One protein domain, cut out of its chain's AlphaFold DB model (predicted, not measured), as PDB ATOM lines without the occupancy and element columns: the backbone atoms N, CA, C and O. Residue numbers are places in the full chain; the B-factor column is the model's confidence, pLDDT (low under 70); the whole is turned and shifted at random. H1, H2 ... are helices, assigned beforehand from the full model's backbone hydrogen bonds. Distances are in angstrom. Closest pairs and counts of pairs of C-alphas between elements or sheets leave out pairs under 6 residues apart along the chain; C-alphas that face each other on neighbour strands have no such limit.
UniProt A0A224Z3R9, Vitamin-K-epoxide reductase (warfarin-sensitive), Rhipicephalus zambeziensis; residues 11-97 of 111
ATOM      1  N   SER A  11      61.438 -16.574  55.028       79.94
ATOM      2  CA  SER A  11      60.296 -17.502  54.978       79.94
ATOM      3  C   SER A  11      59.525 -17.550  56.300       79.94
ATOM      4  O   SER A  11      58.300 -17.468  56.301       79.94
ATOM      5  N   ARG A  12      60.225 -17.588  57.443       85.31
ATOM      6  CA  ARG A  12      59.586 -17.513  58.770       85.31
ATOM      7  C   ARG A  12      58.841 -16.197  58.981       85.31
ATOM      8  O   ARG A  12      57.742 -16.216  59.520       85.31
ATOM      9  N   LEU A  13      59.412 -15.077  58.531       84.88
ATOM     10  CA  LEU A  13      58.770 -13.766  58.637       84.88
ATOM     11  C   LEU A  13      57.510 -13.675  57.765       84.88
ATOM     12  O   LEU A  13      56.501 -13.152  58.225       84.88
ATOM     13  N   LYS A  14      57.539 -14.229  56.545       85.12
ATOM     14  CA  LYS A  14      56.363 -14.308  55.662       85.12
ATOM     15  C   LYS A  14      55.237 -15.129  56.287       85.12
ATOM     16  O   LYS A  14      54.104 -14.663  56.324       85.12
ATOM     17  N   ILE A  15      55.557 -16.308  56.826       88.00
ATOM     18  CA  ILE A  15      54.582 -17.168  57.514       88.00
ATOM     19  C   ILE A  15      54.009 -16.448  58.737       88.00
ATOM     20  O   ILE A  15      52.796 -16.406  58.908       88.00
ATOM     21  N   PHE A  16      54.867 -15.840  59.557       90.31
ATOM     22  CA  PHE A  16      54.430 -15.076  60.721       90.31
ATOM     23  C   PHE A  16      53.492 -13.929  60.325       90.31
ATOM     24  O   PHE A  16      52.403 -13.812  60.882       90.31
ATOM     25  N   ASN A  17      53.874 -13.129  59.327       89.06
ATOM     26  CA  ASN A  17      53.054 -12.025  58.838       89.06
ATOM     27  C   ASN A  17      51.703 -12.516  58.302       89.06
ATOM     28  O   ASN A  17      50.672 -11.936  58.627       89.06
ATOM     29  N   ALA A  18      51.693 -13.609  57.534       89.75
ATOM     30  CA  ALA A  18      50.464 -14.206  57.024       89.75
ATOM     31  C   ALA A  18      49.538 -14.663  58.163       89.75
ATOM     32  O   ALA A  18      48.356 -14.332  58.150       89.75
ATOM     33  N   VAL A  19      50.073 -15.346  59.180       93.69
ATOM     34  CA  VAL A  19      49.299 -15.783  60.354       93.69
ATOM     35  C   VAL A  19      48.706 -14.586  61.096       93.69
ATOM     36  O   VAL A  19      47.510 -14.577  61.377       93.69
ATOM     37  N   VAL A  20      49.509 -13.553  61.373       93.81
ATOM     38  CA  VAL A  20      49.035 -12.340  62.057       93.81
ATOM     39  C   VAL A  20      47.958 -11.627  61.240       93.81
ATOM     40  O   VAL A  20      46.950 -11.217  61.808       93.81
ATOM     41  N   CYS A  21      48.118 -11.522  59.918       92.94
ATOM     42  CA  CYS A  21      47.111 -10.908  59.053       92.94
ATOM     43  C   CYS A  21      45.808 -11.709  59.034       92.94
ATOM     44  O   CYS A  21      44.742 -11.114  59.149       92.94
ATOM     45  N   VAL A  22      45.869 -13.041  58.942       93.69
ATOM     46  CA  VAL A  22      44.670 -13.896  58.977       93.69
ATOM     47  C   VAL A  22      43.928 -13.729  60.302       93.69
ATOM     48  O   VAL A  22      42.720 -13.504  60.298       93.69
ATOM     49  N   VAL A  23      44.642 -13.765  61.431       96.00
ATOM     50  CA  VAL A  23      44.042 -13.510  62.751       96.00
ATOM     51  C   VAL A  23      43.447 -12.098  62.813       96.00
ATOM     52  O   VAL A  23      42.320 -11.932  63.273       96.00
ATOM     53  N   GLY A  24      44.157 -11.094  62.295       94.38
ATOM     54  CA  GLY A  24      43.692  -9.709  62.224       94.38
ATOM     55  C   GLY A  24      42.402  -9.545  61.418       94.38
ATOM     56  O   GLY A  24      41.478  -8.875  61.881       94.38
ATOM     57  N   VAL A  25      42.286 -10.203  60.259       94.62
ATOM     58  CA  VAL A  25      41.050 -10.222  59.458       94.62
ATOM     59  C   VAL A  25      39.913 -10.870  60.241       94.62
ATOM     60  O   VAL A  25      38.840 -10.281  60.322       94.62
ATOM     61  N   VAL A  26      40.135 -12.035  60.858       96.12
ATOM     62  CA  VAL A  26      39.097 -12.735  61.639       96.12
ATOM     63  C   VAL A  26      38.584 -11.863  62.784       96.12
ATOM     64  O   VAL A  26      37.374 -11.720  62.950       96.12
ATOM     65  N   VAL A  27      39.487 -11.238  63.546       94.88
ATOM     66  CA  VAL A  27      39.116 -10.341  64.650       94.88
ATOM     67  C   VAL A  27      38.373  -9.109  64.134       94.88
ATOM     68  O   VAL A  27      37.386  -8.700  64.739       94.88
ATOM     69  N   SER A  28      38.798  -8.542  63.003       95.00
ATOM     70  CA  SER A  28      38.159  -7.355  62.422       95.00
ATOM     71  C   SER A  28      36.762  -7.671  61.877       95.00
ATOM     72  O   SER A  28      35.826  -6.922  62.129       95.00
ATOM     73  N   VAL A  29      36.578  -8.814  61.209       95.12
ATOM     74  CA  VAL A  29      35.251  -9.293  60.777       95.12
ATOM     75  C   VAL A  29      34.352  -9.560  61.982       95.12
ATOM     76  O   VAL A  29      33.180  -9.194  61.967       95.12
ATOM     77  N   TYR A  30      34.887 -10.163  63.044       94.56
ATOM     78  CA  TYR A  30      34.125 -10.376  64.270       94.56
ATOM     79  C   TYR A  30      33.682  -9.051  64.904       94.56
ATOM     80  O   TYR A  30      32.510  -8.910  65.241       94.56
ATOM     81  N   ALA A  31      34.577  -8.063  65.001       93.12
ATOM     82  CA  ALA A  31      34.242  -6.726  65.489       93.12
ATOM     83  C   ALA A  31      33.136  -6.072  64.648       93.12
ATOM     84  O   ALA A  31      32.165  -5.588  65.219       93.12
ATOM     85  N   TYR A  32      33.222  -6.165  63.315       92.88
ATOM     86  CA  TYR A  32      32.191  -5.666  62.401       92.88
ATOM     87  C   TYR A  32      30.822  -6.310  62.659       92.88
ATOM     88  O   TYR A  32      29.818  -5.619  62.791       92.88
ATOM     89  N   VAL A  33      30.774  -7.639  62.794       92.44
ATOM     90  CA  VAL A  33      29.521  -8.356  63.081       92.44
ATOM     91  C   VAL A  33      28.953  -7.960  64.442       92.44
ATOM     92  O   VAL A  33      27.740  -7.814  64.576       92.44
ATOM     93  N   VAL A  34      29.809  -7.804  65.455       92.50
ATOM     94  CA  VAL A  34      29.385  -7.367  66.789       92.50
ATOM     95  C   VAL A  34      28.820  -5.952  66.741       92.50
ATOM     96  O   VAL A  34      27.744  -5.737  67.285       92.50
ATOM     97  N   GLU A  35      29.502  -5.029  66.067       90.50
ATOM     98  CA  GLU A  35      29.053  -3.654  65.836       90.50
ATOM     99  C   GLU A  35      27.681  -3.616  65.167       90.50
ATOM    100  O   GLU A  35      26.740  -3.065  65.730       90.50
ATOM    101  N   THR A  36      27.530  -4.271  64.011       89.31
ATOM    102  CA  THR A  36      26.262  -4.266  63.266       89.31
ATOM    103  C   THR A  36      25.122  -4.878  64.081       89.31
ATOM    104  O   THR A  36      24.043  -4.300  64.163       89.31
ATOM    105  N   ARG A  37      25.352  -6.017  64.745       90.31
ATOM    106  CA  ARG A  37      24.301  -6.676  65.539       90.31
ATOM    107  C   ARG A  37      23.945  -5.918  66.809       90.31
ATOM    108  O   ARG A  37      22.789  -5.944  67.209       90.31
ATOM    109  N   ALA A  38      24.916  -5.267  67.444       88.56
ATOM    110  CA  ALA A  38      24.663  -4.441  68.617       88.56
ATOM    111  C   ALA A  38      23.921  -3.141  68.269       88.56
ATOM    112  O   ALA A  38      23.218  -2.604  69.122       88.56
ATOM    113  N   GLU A  39      24.070  -2.639  67.039       86.19
ATOM    114  CA  GLU A  39      23.275  -1.519  66.522       86.19
ATOM    115  C   GLU A  39      21.835  -1.932  66.189       86.19
ATOM    116  O   GLU A  39      20.906  -1.173  66.460       86.19
ATOM    117  N   GLU A  40      21.641  -3.129  65.627       88.19
ATOM    118  CA  GLU A  40      20.315  -3.655  65.275       88.19
ATOM    119  C   GLU A  40      19.504  -4.114  66.496       88.19
ATOM    120  O   GLU A  40      18.304  -3.843  66.577       88.19
ATOM    121  N   ASP A  41      20.141  -4.806  67.446       89.06
ATOM    122  CA  ASP A  41      19.492  -5.340  68.643       89.06
ATOM    123  C   ASP A  41      20.247  -4.930  69.923       89.06
ATOM    124  O   ASP A  41      21.295  -5.499  70.244       89.06
ATOM    125  N   PRO A  42      19.693  -4.011  70.738       81.50
ATOM    126  CA  PRO A  42      20.320  -3.583  71.988       81.50
ATOM    127  C   PRO A  42      20.355  -4.675  73.073       81.50
ATOM    128  O   PRO A  42      20.989  -4.475  74.111       81.50
ATOM    129  N   LYS A  43      19.678  -5.820  72.885       85.88
ATOM    130  CA  LYS A  43      19.802  -7.001  73.760       85.88
ATOM    131  C   LYS A  43      20.883  -7.981  73.308       85.88
ATOM    132  O   LYS A  43      21.150  -8.941  74.035       85.88
ATOM    133  N   TYR A  44      21.503  -7.771  72.150       87.88
ATOM    134  CA  TYR A  44      22.580  -8.628  71.681       87.88
ATOM    135  C   TYR A  44      23.788  -8.547  72.625       87.88
ATOM    136  O   TYR A  44      24.300  -7.468  72.916       87.88
ATOM    137  N   SER A  45      24.253  -9.704  73.104       87.94
ATOM    138  CA  SER A  45      25.425  -9.808  73.977       87.94
ATOM    139  C   SER A  45      26.520 -10.620  73.277       87.94
ATOM    140  O   SER A  45      26.365 -11.832  73.095       87.94
ATOM    141  N   PRO A  46      27.612  -9.975  72.827       90.38
ATOM    142  CA  PRO A  46      28.704 -10.654  72.144       90.38
ATOM    143  C   PRO A  46      29.617 -11.396  73.126       90.38
ATOM    144  O   PRO A  46      29.760 -11.018  74.284       90.38
ATOM    145  N   MET A  47      30.353 -12.399  72.636       90.69
ATOM    146  CA  MET A  47      31.256 -13.207  73.477       90.69
ATOM    147  C   MET A  47      32.417 -12.411  74.087       90.69
ATOM    148  O   MET A  47      33.059 -12.876  75.023       90.69
ATOM    149  N   CYS A  48      32.722 -11.237  73.536       91.44
ATOM    150  CA  CYS A  48      33.810 -10.397  74.022       91.44
ATOM    151  C   CYS A  48      33.347  -9.327  75.032       91.44
ATOM    152  O   CYS A  48      34.174  -8.571  75.541       91.44
ATOM    153  N   ASP A  49      32.057  -9.318  75.391       91.31
ATOM    154  CA  ASP A  49      31.551  -8.649  76.593       91.31
ATOM    155  C   ASP A  49      31.721  -9.573  77.810       91.31
ATOM    156  O   ASP A  49      30.844 -10.354  78.163       91.31
ATOM    157  N   LEU A  50      32.885  -9.491  78.458       89.94
ATOM    158  CA  LEU A  50      33.257 -10.358  79.586       89.94
ATOM    159  C   LEU A  50      32.713  -9.850  80.928       89.94
ATOM    160  O   LEU A  50      32.483 -10.619  81.859       89.94
ATOM    161  N   SER A  51      32.582  -8.531  81.064       87.31
ATOM    162  CA  SER A  51      32.207  -7.854  82.306       87.31
ATOM    163  C   SER A  51      31.705  -6.442  81.987       87.31
ATOM    164  O   SER A  51      32.110  -5.876  80.971       87.31
ATOM    165  N   PRO A  52      30.897  -5.796  82.848       83.38
ATOM    166  CA  PRO A  52      30.503  -4.397  82.664       83.38
ATOM    167  C   PRO A  52      31.675  -3.421  82.449       83.38
ATOM    168  O   PRO A  52      31.462  -2.378  81.828       83.38
ATOM    169  N   ASN A  53      32.881  -3.752  82.926       87.50
ATOM    170  CA  ASN A  53      34.097  -2.951  82.736       87.50
ATOM    171  C   ASN A  53      34.925  -3.352  81.501       87.50
ATOM    172  O   ASN A  53      35.784  -2.587  81.077       87.50
ATOM    173  N   VAL A  54      34.687  -4.537  80.927       87.81
ATOM    174  CA  VAL A  54      35.397  -5.058  79.748       87.81
ATOM    175  C   VAL A  54      34.346  -5.471  78.727       87.81
ATOM    176  O   VAL A  54      33.913  -6.624  78.690       87.81
ATOM    177  N   SER A  55      33.902  -4.482  77.949       90.81
ATOM    178  CA  SER A  55      32.861  -4.644  76.939       90.81
ATOM    179  C   SER A  55      33.308  -4.084  75.594       90.81
ATOM    180  O   SER A  55      33.562  -2.885  75.459       90.81
ATOM    181  N   CYS A  56      33.364  -4.965  74.598       90.94
ATOM    182  CA  CYS A  56      33.534  -4.596  73.199       90.94
ATOM    183  C   CYS A  56      32.397  -3.706  72.721       90.94
ATOM    184  O   CYS A  56      32.643  -2.708  72.057       90.94
ATOM    185  N   THR A  57      31.159  -4.045  73.087       89.75
ATOM    186  CA  THR A  57      29.966  -3.317  72.648       89.75
ATOM    187  C   THR A  57      30.032  -1.855  73.074       89.75
ATOM    188  O   THR A  57      29.794  -0.960  72.270       89.75
ATOM    189  N   LYS A  58      30.431  -1.588  74.327       87.38
ATOM    190  CA  LYS A  58      30.639  -0.218  74.824       87.38
ATOM    191  C   LYS A  58      31.772   0.504  74.098       87.38
ATOM    192  O   LYS A  58      31.650   1.697  73.836       87.38
ATOM    193  N   ALA A  59      32.867  -0.194  73.803       88.38
ATOM    194  CA  ALA A  59      33.996   0.392  73.089       88.38
ATOM    195  C   ALA A  59      33.618   0.765  71.647       88.38
ATOM    196  O   ALA A  59      33.914   1.871  71.198       88.38
ATOM    197  N   PHE A  60      32.921  -0.124  70.947       87.56
ATOM    198  CA  PHE A  60      32.534   0.065  69.554       87.56
ATOM    199  C   PHE A  60      31.375   1.053  69.362       87.56
ATOM    200  O   PHE A  60      31.382   1.820  68.409       87.56
ATOM    201  N   ASN A  61      30.431   1.126  70.304       85.94
ATOM    202  CA  ASN A  61      29.375   2.149  70.294       85.94
ATOM    203  C   ASN A  61      29.849   3.532  70.778       85.94
ATOM    204  O   ASN A  61      29.053   4.470  70.844       85.94
ATOM    205  N   SER A  62      31.120   3.684  71.156       87.25
ATOM    206  CA  SER A  62      31.667   4.994  71.521       87.25
ATOM    207  C   SER A  62      31.834   5.900  70.293       87.25
ATOM    208  O   SER A  62      31.912   5.420  69.164       87.25
ATOM    209  N   GLU A  63      31.978   7.216  70.506       81.88
ATOM    210  CA  GLU A  63      32.286   8.192  69.438       81.88
ATOM    211  C   GLU A  63      33.510   7.770  68.604       81.88
ATOM    212  O   GLU A  63      33.586   8.044  67.410       81.88
ATOM    213  N   TYR A  64      34.449   7.041  69.212       83.69
ATOM    214  CA  TYR A  64      35.669   6.586  68.556       83.69
ATOM    215  C   TYR A  64      35.505   5.301  67.753       83.69
ATOM    216  O   TYR A  64      36.407   4.994  66.981       83.69
ATOM    217  N   GLY A  65      34.416   4.545  67.915       82.69
ATOM    218  CA  GLY A  65      34.209   3.262  67.233       82.69
ATOM    219  C   GLY A  65      33.860   3.386  65.747       82.69
ATOM    220  O   GLY A  65      34.044   2.435  64.987       82.69
ATOM    221  N   LYS A  66      33.440   4.578  65.305       84.06
ATOM    222  CA  LYS A  66      33.181   4.900  63.896       84.06
ATOM    223  C   LYS A  66      34.123   5.984  63.401       84.06
ATOM    224  O   LYS A  66      34.294   7.020  64.043       84.06
ATOM    225  N   GLY A  67      34.718   5.767  62.232       80.38
ATOM    226  CA  GLY A  67      35.581   6.740  61.564       80.38
ATOM    227  C   GLY A  67      36.702   7.296  62.451       80.38
ATOM    228  O   GLY A  67      37.069   8.469  62.327       80.38
ATOM    229  N   MET A  68      37.207   6.480  63.384       82.94
ATOM    230  CA  MET A  68      38.230   6.833  64.376       82.94
ATOM    231  C   MET A  68      37.844   7.999  65.312       82.94
ATOM    232  O   MET A  68      38.724   8.594  65.932       82.94
ATOM    233  N   GLY A  69      36.564   8.395  65.374       78.19
ATOM    234  CA  GLY A  69      36.089   9.597  66.085       78.19
ATOM    235  C   GLY A  69      36.594  10.931  65.512       78.19
ATOM    236  O   GLY A  69      36.328  12.000  66.060       78.19
ATOM    237  N   LEU A  70      37.336  10.888  64.402       79.06
ATOM    238  CA  LEU A  70      37.934  12.057  63.756       79.06
ATOM    239  C   LEU A  70      37.260  12.363  62.421       79.06
ATOM    240  O   LEU A  70      37.008  13.528  62.121       79.06
ATOM    241  N   LEU A  71      36.923  11.339  61.630       75.38
ATOM    242  CA  LEU A  71      36.360  11.527  60.287       75.38
ATOM    243  C   LEU A  71      35.007  12.250  60.314       75.38
ATOM    244  O   LEU A  71      34.735  13.061  59.431       75.38
ATOM    245  N   GLN A  72      34.219  12.054  61.373       69.81
ATOM    246  CA  GLN A  72      32.965  12.777  61.615       69.81
ATOM    247  C   GLN A  72      33.167  14.301  61.721       69.81
ATOM    248  O   GLN A  72      32.311  15.071  61.292       69.81
ATOM    249  N   ARG A  73      34.324  14.750  62.230       71.62
ATOM    250  CA  ARG A  73      34.654  16.177  62.402       71.62
ATOM    251  C   ARG A  73      35.149  16.845  61.119       71.62
ATOM    252  O   ARG A  73      35.058  18.062  61.009       71.62
ATOM    253  N   PHE A  74      35.671  16.069  60.167       71.25
ATOM    254  CA  PHE A  74      36.255  16.596  58.928       71.25
ATOM    255  C   PHE A  74      35.356  16.435  57.700       71.25
ATOM    256  O   PHE A  74      35.379  17.297  56.827       71.25
ATOM    257  N   VAL A  75      34.584  15.347  57.609       68.81
ATOM    258  CA  VAL A  75      33.852  14.975  56.382       68.81
ATOM    259  C   VAL A  75      32.324  15.074  56.561       68.81
ATOM    260  O   VAL A  75      31.575  14.922  55.602       68.81
ATOM    261  N   GLY A  76      31.836  15.387  57.766       61.88
ATOM    262  CA  GLY A  76      30.404  15.417  58.081       61.88
ATOM    263  C   GLY A  76      29.802  14.014  58.245       61.88
ATOM    264  O   GLY A  76      30.304  13.033  57.699       61.88
ATOM    265  N   ASN A  77      28.728  13.915  59.032       61.47
ATOM    266  CA  ASN A  77      28.158  12.631  59.471       61.47
ATOM    267  C   ASN A  77      27.501  11.801  58.353       61.47
ATOM    268  O   ASN A  77      27.381  10.592  58.509       61.47
ATOM    269  N   ASP A  78      27.126  12.420  57.231       62.78
ATOM    270  CA  ASP A  78      26.486  11.746  56.087       62.78
ATOM    271  C   ASP A  78      27.483  11.183  55.066       62.78
ATOM    272  O   ASP A  78      27.109  10.645  54.022       62.78
ATOM    273  N   SER A  79      28.780  11.314  55.336       69.06
ATOM    274  CA  SER A  79      29.798  10.831  54.420       69.06
ATOM    275  C   SER A  79      29.968   9.321  54.522       69.06
ATOM    276  O   SER A  79      30.112   8.766  55.607       69.06
ATOM    277  N   VAL A  80      30.087   8.659  53.365       72.62
ATOM    278  CA  VAL A  80      30.376   7.213  53.225       72.62
ATOM    279  C   VAL A  80      31.651   6.792  53.976       72.62
ATOM    280  O   VAL A  80      31.847   5.614  54.247       72.62
ATOM    281  N   LEU A  81      32.499   7.757  54.349       72.00
ATOM    282  CA  LEU A  81      33.702   7.594  55.163       72.00
ATOM    283  C   LEU A  81      33.436   7.442  56.673       72.00
ATOM    284  O   LEU A  81      34.372   7.177  57.417       72.00
ATOM    285  N   VAL A  82      32.208   7.597  57.168       77.69
ATOM    286  CA  VAL A  82      31.874   7.301  58.571       77.69
ATOM    287  C   VAL A  82      31.460   5.833  58.677       77.69
ATOM    288  O   VAL A  82      30.297   5.497  58.871       77.69
ATOM    289  N   GLN A  83      32.434   4.940  58.495       83.69
ATOM    290  CA  GLN A  83      32.259   3.493  58.651       83.69
ATOM    291  C   GLN A  83      32.795   3.020  60.008       83.69
ATOM    292  O   GLN A  83      33.652   3.690  60.597       83.69
ATOM    293  N   PRO A  84      32.324   1.868  60.510       87.19
ATOM    294  CA  PRO A  84      32.911   1.234  61.680       87.19
ATOM    295  C   PRO A  84      34.417   0.997  61.505       87.19
ATOM    296  O   PRO A  84      34.892   0.653  60.417       87.19
ATOM    297  N   ASN A  85      35.183   1.160  62.584       89.00
ATOM    298  CA  ASN A  85      36.644   1.038  62.551       89.00
ATOM    299  C   ASN A  85      37.116  -0.333  62.053       89.00
ATOM    300  O   ASN A  85      38.153  -0.449  61.394       89.00
ATOM    301  N   SER A  86      36.330  -1.367  62.349       89.94
ATOM    302  CA  SER A  86      36.548  -2.743  61.916       89.94
ATOM    303  C   SER A  86      36.707  -2.877  60.393       89.94
ATOM    304  O   SER A  86      37.548  -3.654  59.940       89.94
ATOM    305  N   VAL A  87      36.007  -2.062  59.594       90.50
ATOM    306  CA  VAL A  87      36.110  -2.054  58.120       90.50
ATOM    307  C   VAL A  87      37.505  -1.627  57.662       90.50
ATOM    308  O   VAL A  87      38.102  -2.274  56.798       90.50
ATOM    309  N   TYR A  88      38.072  -0.587  58.278       90.75
ATOM    310  CA  TYR A  88      39.445  -0.159  57.992       90.75
ATOM    311  C   TYR A  88      40.466  -1.225  58.395       90.75
ATOM    312  O   TYR A  88      41.442  -1.438  57.675       90.75
ATOM    313  N   GLY A  89      40.215  -1.933  59.501       91.25
ATOM    314  CA  GLY A  89      41.012  -3.085  59.923       91.25
ATOM    315  C   GLY A  89      41.025  -4.199  58.874       91.25
ATOM    316  O   GLY A  89      42.096  -4.670  58.493       91.25
ATOM    317  N   ILE A  90      39.856  -4.569  58.337       92.62
ATOM    318  CA  ILE A  90      39.744  -5.571  57.263       92.62
ATOM    319  C   ILE A  90      40.563  -5.139  56.042       92.62
ATOM    320  O   ILE A  90      41.397  -5.912  55.565       92.62
ATOM    321  N   ILE A  91      40.377  -3.904  55.563       92.81
ATOM    322  CA  ILE A  91      41.106  -3.372  54.398       92.81
ATOM    323  C   ILE A  91      42.616  -3.414  54.643       92.81
ATOM    324  O   ILE A  91      43.373  -3.861  53.777       92.81
ATOM    325  N   PHE A  92      43.062  -2.992  55.828       93.31
ATOM    326  CA  PHE A  92      44.470  -2.990  56.203       93.31
ATOM    327  C   PHE A  92      45.066  -4.402  56.184       93.31
ATOM    328  O   PHE A  92      46.035  -4.644  55.464       93.31
ATOM    329  N   TYR A  93      44.483  -5.354  56.918       91.94
ATOM    330  CA  TYR A  93      45.042  -6.703  57.014       91.94
ATOM    331  C   TYR A  93      44.988  -7.463  55.687       91.94
ATOM    332  O   TYR A  93      45.928  -8.192  55.372       91.94
ATOM    333  N   VAL A  94      43.947  -7.258  54.872       92.19
ATOM    334  CA  VAL A  94      43.879  -7.822  53.514       92.19
ATOM    335  C   VAL A  94      44.977  -7.230  52.629       92.19
ATOM    336  O   VAL A  94      45.687  -7.976  51.957       92.19
ATOM    337  N   THR A  95      45.181  -5.911  52.664       89.44
ATOM    338  CA  THR A  95      46.222  -5.242  51.865       89.44
ATOM    339  C   THR A  95      47.623  -5.703  52.268       89.44
ATOM    340  O   THR A  95      48.443  -6.018  51.406       89.44
ATOM    341  N   VAL A  96      47.897  -5.802  53.574       90.19
ATOM    342  CA  VAL A  96      49.183  -6.290  54.097       90.19
ATOM    343  C   VAL A  96      49.398  -7.765  53.754       90.19
ATOM    344  O   VAL A  96      50.518  -8.144  53.409       90.19
ATOM    345  N   LEU A  97      48.349  -8.592  53.792       88.50
ATOM    346  CA  LEU A  97      48.424  -9.993  53.385       88.50
ATOM    347  C   LEU A  97      48.772 -10.115  51.897       88.50
ATOM    348  O   LEU A  97      49.721 -10.815  51.549       88.50
TER     349      LEU A  97
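This is residues 11 to 97 of the 111 residues of the protein "Vitamin-K-epoxide reductase (warfarin-sensitive)" of Rhipicephalus zambeziensis (UniProt A0A224Z3R9). One long helix, H1, has the shorter H4 packed side by side with it and running opposite ways, and the chain between them forms a loose crosspiece of loops and two short helices, H2 and H3, near the end of H1 and the beginning of H4. H2 packs on the last turns of H1, while H3 lies away from the other helices. The printed part has 87 residues, with four named helices in the order H1, H2, H3, H4 and no named strand; the class is all helix. The whole is only just loose, close to compact, with a radius of gyration of the C-alphas of 14.8 A and spans of 44 by 34 by 20 A.

H1, residues 11 to 40, runs 43.5 A from C-alpha 11 at (60.296, -17.502, 54.978) to C-alpha 40 at (20.315, -3.655, 65.275). H4, residues 85 to 97, measures 18.6 A and ends at C-alpha 97 at (48.424, -9.993, 53.385). H2, residues 56 to 60, measures 6.0 A, and H3, residues 71 to 75, measures 5.8 A.

H1 and H4 touch, with the C-alphas of Ser 28 and Ser 86 closest at 4.9 A. They run opposite ways at a shallow tilt of 21 degrees. H1 touches H2 with residues 34 to 38 alone; the closest C-alphas are those of Glu 35 and Phe 60, 6.3 A apart. H2 and H4 are only just apart, their closest C-alphas 8.2 A from each other. H3 touches no helix. In H1, H2, H3 and H4 every O i to N i+4 pair is within hydrogen-bond range.

The two C-alphas farthest apart, those of Ser 11 and Lys 43, are 45.9 A apart. The printed part has no cut. The link from H1 to H2, residues 41 to 55, is long; those from H2 to H3 and from H3 to H4 are short. The mean pLDDT of the printed part is 86.3, and residue 72 and residues 75 to 79 are under 70.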